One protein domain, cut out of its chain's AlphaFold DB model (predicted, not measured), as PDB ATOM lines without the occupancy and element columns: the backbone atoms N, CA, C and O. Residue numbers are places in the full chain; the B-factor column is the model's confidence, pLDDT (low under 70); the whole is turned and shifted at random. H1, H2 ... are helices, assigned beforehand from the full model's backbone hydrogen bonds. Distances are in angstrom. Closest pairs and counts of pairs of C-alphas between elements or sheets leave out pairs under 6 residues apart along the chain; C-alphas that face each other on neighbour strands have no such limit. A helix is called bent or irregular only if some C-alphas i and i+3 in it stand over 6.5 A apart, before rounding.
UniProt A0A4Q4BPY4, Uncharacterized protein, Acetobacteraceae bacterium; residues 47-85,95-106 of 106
ATOM      1  N   HIS A  47      85.056 110.063 153.701       97.75
ATOM      2  CA  HIS A  47      85.660 109.378 154.851       97.75
ATOM      3  C   HIS A  47      86.205 107.998 154.476       97.75
ATOM      4  O   HIS A  47      87.374 107.692 154.704       97.75
ATOM      5  N   TYR A  48      85.370 107.181 153.831       98.25
ATOM      6  CA  TYR A  48      85.748 105.832 153.424       98.25
ATOM      7  C   TYR A  48      86.758 105.849 152.279       98.25
ATOM      8  O   TYR A  48      87.636 104.988 152.227       98.25
ATOM      9  N   LEU A  49      86.666 106.829 151.370       98.38
ATOM     10  CA  LEU A  49      87.691 107.019 150.345       98.38
ATOM     11  C   LEU A  49      89.053 107.298 150.989       98.38
ATOM     12  O   LEU A  49      90.023 106.631 150.651       98.38
ATOM     13  N   PHE A  50      89.128 108.217 151.952       98.62
ATOM     14  CA  PHE A  50      90.381 108.562 152.623       98.62
ATOM     15  C   PHE A  50      90.932 107.414 153.462       98.62
ATOM     16  O   PHE A  50      92.130 107.156 153.402       98.62
ATOM     17  N   GLN A  51      90.085 106.653 154.158       98.50
ATOM     18  CA  GLN A  51      90.523 105.425 154.829       98.50
ATOM     19  C   GLN A  51      91.111 104.408 153.839       98.50
ATOM     20  O   GLN A  51      92.171 103.842 154.103       98.50
ATOM     21  N   ALA A  52      90.461 104.198 152.688       98.50
ATOM     22  CA  ALA A  52      90.947 103.277 151.660       98.50
ATOM     23  C   ALA A  52      92.284 103.740 151.064       98.50
ATOM     24  O   ALA A  52      93.213 102.948 150.929       98.50
ATOM     25  N   LEU A  53      92.405 105.033 150.753       98.62
ATOM     26  CA  LEU A  53      93.637 105.632 150.242       98.62
ATOM     27  C   LEU A  53      94.768 105.574 151.277       98.62
ATOM     28  O   LEU A  53      95.902 105.239 150.936       98.62
ATOM     29  N   GLN A  54      94.473 105.835 152.552       98.31
ATOM     30  CA  GLN A  54      95.448 105.731 153.637       98.31
ATOM     31  C   GLN A  54      95.954 104.297 153.807       98.31
ATOM     32  O   GLN A  54      97.155 104.106 153.990       98.31
ATOM     33  N   ALA A  55      95.073 103.296 153.707       98.00
ATOM     34  CA  ALA A  55      95.459 101.886 153.777       98.00
ATOM     35  C   ALA A  55      96.458 101.478 152.673       98.00
ATOM     36  O   ALA A  55      97.201 100.518 152.854       98.00
ATOM     37  N   LEU A  56      96.509 102.233 151.570       98.25
ATOM     38  CA  LEU A  56      97.428 102.051 150.439       98.25
ATOM     39  C   LEU A  56      98.557 103.102 150.398       98.25
ATOM     40  O   LEU A  56      99.196 103.310 149.364       98.25
ATOM     41  N   GLY A  57      98.789 103.827 151.499       97.94
ATOM     42  CA  GLY A  57      99.872 104.813 151.606       97.94
ATOM     43  C   GLY A  57      99.692 106.077 150.753       97.94
ATOM     44  O   GLY A  57     100.639 106.840 150.578       97.94
ATOM     45  N   ARG A  58      98.489 106.354 150.236       98.25
ATOM     46  CA  ARG A  58      98.195 107.482 149.329       98.25
ATOM     47  C   ARG A  58      97.916 108.804 150.055       98.25
ATOM     48  O   ARG A  58      97.020 109.552 149.669       98.25
ATOM     49  N   ARG A  59      98.680 109.114 151.109       97.69
ATOM     50  CA  ARG A  59      98.436 110.300 151.955       97.69
ATOM     51  C   ARG A  59      98.487 111.616 151.176       97.69
ATOM     52  O   ARG A  59      97.624 112.464 151.361       97.69
ATOM     53  N   GLU A  60      99.453 111.757 150.276       98.31
ATOM     54  CA  GLU A  60      99.604 112.973 149.472       98.31
ATOM     55  C   GLU A  60      98.364 113.247 148.605       98.31
ATOM     56  O   GLU A  60      97.850 114.363 148.572       98.31
ATOM     57  N   ALA A  61      97.791 112.208 147.991       98.69
ATOM     58  CA  ALA A  61      96.564 112.347 147.215       98.69
ATOM     59  C   ALA A  61      95.361 112.760 148.083       98.69
ATOM     60  O   ALA A  61      94.519 113.531 147.630       98.69
ATOM     61  N   ILE A  62      95.287 112.304 149.341       98.69
ATOM     62  CA  ILE A  62      94.245 112.748 150.283       98.69
ATOM     63  C   ILE A  62      94.345 114.262 150.502       98.69
ATOM     64  O   ILE A  62      93.340 114.960 150.377       98.69
ATOM     65  N   HIS A  63      95.546 114.785 150.764       98.62
ATOM     66  CA  HIS A  63      95.745 116.225 150.950       98.62
ATOM     67  C   HIS A  63      95.359 117.022 149.695       98.62
ATOM     68  O   HIS A  63      94.689 118.050 149.803       98.62
ATOM     69  N   GLN A  64      95.714 116.527 148.505       98.62
ATOM     70  CA  GLN A  64      95.348 117.163 147.236       98.62
ATOM     71  C   GLN A  64      93.827 117.216 147.041       98.62
ATOM     72  O   GLN A  64      93.288 118.262 146.679       98.62
ATOM     73  N   ILE A  65      93.114 116.126 147.347       98.50
ATOM     74  CA  ILE A  65      91.646 116.084 147.275       98.50
ATOM     75  C   ILE A  65      91.023 117.068 148.272       98.50
ATOM     76  O   ILE A  65      90.105 117.808 147.910       98.50
ATOM     77  N   ILE A  66      91.530 117.118 149.510       98.31
ATOM     78  CA  ILE A  66      91.064 118.061 150.536       98.31
ATOM     79  C   ILE A  66      91.237 119.506 150.049       98.31
ATOM     80  O   ILE A  66      90.277 120.281 150.049       98.31
ATOM     81  N   ALA A  67      92.433 119.858 149.573       98.12
ATOM     82  CA  ALA A  67      92.741 121.195 149.070       98.12
ATOM     83  C   ALA A  67      91.896 121.580 147.840       98.12
ATOM     84  O   ALA A  67      91.496 122.740 147.696       98.12
ATOM     85  N   ALA A  68      91.589 120.624 146.962       97.62
ATOM     86  CA  ALA A  68      90.745 120.856 145.797       97.62
ATOM     87  C   ALA A  68      89.278 121.093 146.198       97.62
ATOM     88  O   ALA A  68      88.708 122.134 145.862       97.62
ATOM     89  N   ARG A  69      88.686 120.154 146.947       96.75
ATOM     90  CA  ARG A  69      87.245 120.118 147.247       96.75
ATOM     91  C   ARG A  69      86.855 120.999 148.423       96.75
ATOM     92  O   ARG A  69      86.093 121.940 148.248       96.75
ATOM     93  N   TRP A  70      87.408 120.757 149.608       97.25
ATOM     94  CA  TRP A  70      87.111 121.591 150.777       97.25
ATOM     95  C   TRP A  70      87.733 122.975 150.638       97.25
ATOM     96  O   TRP A  70      87.125 123.966 151.036       97.25
ATOM     97  N   GLY A  71      88.899 123.073 149.992       96.44
ATOM     98  CA  GLY A  71      89.487 124.373 149.675       96.44
ATOM     99  C   GLY A  71      88.605 125.229 148.759       96.44
ATOM    100  O   GLY A  71      88.681 126.454 148.835       96.44
ATOM    101  N   ARG A  72      87.717 124.633 147.942       95.94
ATOM    102  CA  ARG A  72      86.693 125.385 147.194       95.94
ATOM    103  C   ARG A  72      85.744 126.115 148.145       95.94
ATOM    104  O   ARG A  72      85.572 127.319 147.997       95.94
ATOM    105  N   TRP A  73      85.212 125.434 149.159       95.69
ATOM    106  CA  TRP A  73      84.336 126.057 150.158       95.69
ATOM    107  C   TRP A  73      85.029 127.172 150.944       95.69
ATOM    108  O   TRP A  73      84.420 128.210 151.191       95.69
ATOM    109  N   VAL A  74      86.314 127.000 151.272       96.06
ATOM    110  CA  VAL A  74      87.113 128.059 151.910       96.06
ATOM    111  C   VAL A  74      87.233 129.281 150.997       96.06
ATOM    112  O   VAL A  74      87.010 130.403 151.445       96.06
ATOM    113  N   ARG A  75      87.535 129.084 149.705       96.69
ATOM    114  CA  ARG A  75      87.617 130.176 148.714       96.69
ATOM    115  C   ARG A  75      86.279 130.888 148.500       96.69
ATOM    116  O   ARG A  75      86.271 132.088 148.259       96.69
ATOM    117  N   GLU A  76      85.170 130.169 148.622       95.31
ATOM    118  CA  GLU A  76      83.809 130.724 148.591       95.31
ATOM    119  C   GLU A  76      83.427 131.470 149.885       95.31
ATOM    120  O   GLU A  76      82.330 132.014 149.978       95.31
ATOM    121  N   GLY A  77      84.305 131.501 150.896       96.75
ATOM    122  CA  GLY A  77      84.051 132.178 152.168       96.75
ATOM    123  C   GLY A  77      83.078 131.432 153.082       96.75
ATOM    124  O   GLY A  77      82.485 132.043 153.972       96.75
ATOM    125  N   ARG A  78      82.884 130.120 152.883       95.12
ATOM    126  CA  ARG A  78      81.976 129.327 153.720       95.12
ATOM    127  C   ARG A  78      82.610 129.061 155.091       95.12
ATOM    128  O   ARG A  78      83.693 128.478 155.145       95.12
ATOM    129  N   PRO A  79      81.941 129.420 156.203       94.75
ATOM    130  CA  PRO A  79      82.471 129.198 157.550       94.75
ATOM    131  C   PRO A  79      82.272 127.759 158.058       94.75
ATOM    132  O   PRO A  79      82.850 127.376 159.071       94.75
ATOM    133  N   THR A  80      81.438 126.965 157.381       96.12
ATOM    134  CA  THR A  80      81.039 125.604 157.768       96.12
ATOM    135  C   THR A  80      81.057 124.673 156.560       96.12
ATOM    136  O   THR A  80      81.026 125.125 155.415       96.12
ATOM    137  N   THR A  81      81.093 123.359 156.799       96.94
ATOM    138  CA  THR A  81      81.004 122.351 155.737       96.94
ATOM    139  C   THR A  81      79.542 122.029 155.401       96.94
ATOM    140  O   THR A  81      78.827 121.569 156.293       96.94
ATOM    141  N   PRO A  82      79.083 122.221 154.151       95.88
ATOM    142  CA  PRO A  82      77.753 121.805 153.707       95.88
ATOM    143  C   PRO A  82      77.566 120.284 153.700       95.88
ATOM    144  O   PRO A  82      78.527 119.518 153.659       95.88
ATOM    145  N   GLU A  83      76.314 119.843 153.687       95.88
ATOM    146  CA  GLU A  83      75.907 118.435 153.606       95.88
ATOM    147  C   GLU A  83      76.334 117.755 152.296       95.88
ATOM    148  O   GLU A  83      76.675 116.572 152.269       95.88
ATOM    149  N   ASN A  84      76.342 118.497 151.193       94.38
ATOM    150  CA  ASN A  84      76.673 117.975 149.875       94.38
ATOM    151  C   ASN A  84      77.455 119.019 149.061       94.38
ATOM    152  O   ASN A  84      77.605 120.164 149.485       94.38
ATOM    153  N   TRP A  85      77.999 118.628 147.908       93.56
ATOM    154  CA  TRP A  85      78.810 119.517 147.068       93.56
ATOM    155  C   TRP A  85      78.024 120.720 146.542       93.56
ATOM    156  O   TRP A  85      78.579 121.818 146.483       93.56
ATOM    157  N   CYS A  95      75.631 123.522 157.170       96.06
ATOM    158  CA  CYS A  95      76.467 123.162 158.310       96.06
ATOM    159  C   CYS A  95      76.161 121.724 158.731       96.06
ATOM    160  O   CYS A  95      75.197 121.454 159.449       96.06
ATOM    161  N   HIS A  96      76.984 120.794 158.259       96.19
ATOM    162  CA  HIS A  96      76.797 119.374 158.492       96.19
ATOM    163  C   HIS A  96      78.099 118.729 158.977       96.19
ATOM    164  O   HIS A  96      79.108 118.714 158.272       96.19
ATOM    165  N   GLY A  97      78.071 118.185 160.199       94.00
ATOM    166  CA  GLY A  97      79.267 117.696 160.895       94.00
ATOM    167  C   GLY A  97      79.934 116.497 160.226       94.00
ATOM    168  O   GLY A  97      81.157 116.383 160.269       94.00
ATOM    169  N   PHE A  98      79.170 115.640 159.538       93.44
ATOM    170  CA  PHE A  98      79.779 114.549 158.780       93.44
ATOM    171  C   PHE A  98      80.705 115.074 157.680       93.44
ATOM    172  O   PHE A  98      81.638 114.395 157.306       93.44
ATOM    173  N   SER A  99      80.527 116.292 157.171       96.44
ATOM    174  CA  SER A  99      81.365 116.789 156.078       96.44
ATOM    175  C   SER A  99      82.721 117.307 156.566       96.44
ATOM    176  O   SER A  99      83.569 117.656 155.748       96.44
ATOM    177  N   ALA A 100      82.971 117.326 157.879       95.12
ATOM    178  CA  ALA A 100      84.208 117.810 158.492       95.12
ATOM    179  C   ALA A 100      85.341 116.761 158.530       95.12
ATOM    180  O   ALA A 100      86.296 116.891 159.293       95.12
ATOM    181  N   HIS A 101      85.271 115.723 157.690       91.00
ATOM    182  CA  HIS A 101      86.267 114.650 157.637       91.00
ATOM    183  C   HIS A 101      87.730 115.084 157.466       91.00
ATOM    184  O   HIS A 101      88.563 114.394 158.051       91.00
ATOM    185  N   PRO A 102      88.089 116.176 156.749       92.88
ATOM    186  CA  PRO A 102      89.488 116.592 156.634       92.88
ATOM    187  C   PRO A 102      90.241 116.693 157.962       92.88
ATOM    188  O   PRO A 102      91.438 116.440 157.974       92.88
ATOM    189  N   LEU A 103      89.553 116.962 159.079       90.38
ATOM    190  CA  LEU A 103      90.145 117.001 160.424       90.38
ATOM    191  C   LEU A 103      90.905 115.721 160.817       90.38
ATOM    192  O   LEU A 103      91.779 115.781 161.671       90.38
ATOM    193  N   GLY A 104      90.587 114.567 160.219       92.62
ATOM    194  CA  GLY A 104      91.306 113.311 160.460       92.62
ATOM    195  C   GLY A 104      92.587 113.127 159.636       92.62
ATOM    196  O   GLY A 104      93.307 112.156 159.864       92.62
ATOM    197  N   TRP A 105      92.853 114.007 158.665       93.94
ATOM    198  CA  TRP A 105      93.927 113.845 157.674       93.94
ATOM    199  C   TRP A 105      94.800 115.082 157.451       93.94
ATOM    200  O   TRP A 105      95.820 114.952 156.773       93.94
ATOM    201  N   ILE A 106      94.440 116.238 158.014       84.75
ATOM    202  CA  ILE A 106      95.309 117.425 158.113       84.75
ATOM    203  C   ILE A 106      96.261 117.306 159.304       84.75
ATOM    204  O   ILE A 106      97.408 117.780 159.165       84.75
TER     205      ILE A 106
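What this domain is: This is residues 47 to 85 and 95 to 106 of the 106 residues of an uncharacterized protein of Acetobacteraceae bacterium (UniProt A0A4Q4BPY4). A long helix, H2, makes one side of the domain, and two short helices, H1 and H3, follow one another along its other side: H1 folds back beside the first residues of H2 as a helical hairpin, and H3 comes near the middle of H2 without clearly touching it. Beyond the end of H2 an unnamed stretch, residues 76 to 85, turns round and comes back on the side where H3 is. The printed part has 51 residues with three named helices, in the order H1, H2, H3, and no named strand; the class is all helix, with 34 of the residues in helices. The whole is compact, with a radius of gyration of the C-alphas of 11.2 A, and elongated in outline, with spans of 32 by 19 by 16 A.

Where its parts are: H1 is residues 47 to 55, beginning at C-alpha 47, (85.660, 109.378, 154.851), and measures 12.4 A from first to last C-alpha. H2, the longest helix, is residues 59 to 75 and measures 22.9 A, from C-alpha 59 at (98.436, 110.300, 151.955) to C-alpha 75 at (87.617, 130.176, 148.714). It has a kink of 32 degrees near residue 69. H3 is residues 97 to 104, 12.8 A long, ending at C-alpha 104, (91.306, 113.311, 160.460). H3 is irregular: C-alphas 99 and 102 are 8.1 A apart, against about 5 A in a regular helix, and its line is a rough one.

How they stand to each other: H1 and H2 touch, H2 with residues 59 to 62 alone; their closest C-alphas are those of Phe 50 and Ile 62, 6.2 A apart. They form a helical hairpin, running opposite ways at a shallow tilt of 28 degrees. H1 and H3 are close but not clearly touching, with the closest C-alphas, those of His 47 and His 101, 6.0 A apart. They run the same way at a shallow tilt of 19 degrees. H2 and H3 are also close but not clearly touching, with the closest C-alphas, those of Ile 66 and Pro 102, 6.5 A apart. They run opposite ways at a steep tilt of 46 degrees. In H1 every O i to N i+4 pair is within hydrogen-bond range; in H2 12 of 13 are, and in H3 0 of 4, with 3 of 5 O i to N i+3 pairs within range there.

The domain as a whole: The two C-alphas farthest apart, those of Leu 56 and Gly 77, are 33.0 A apart. The link from H1 to H2 is tight, with 3 residues. The link from H2 to H3 is across the cut: residues 86 to 94 are not printed, and C-alphas 85 and 95 are 12.0 A apart. The printed part ends at Ile 106, the chain's last residue. The mean pLDDT of the printed part is 96.3, and no printed residue is under 70.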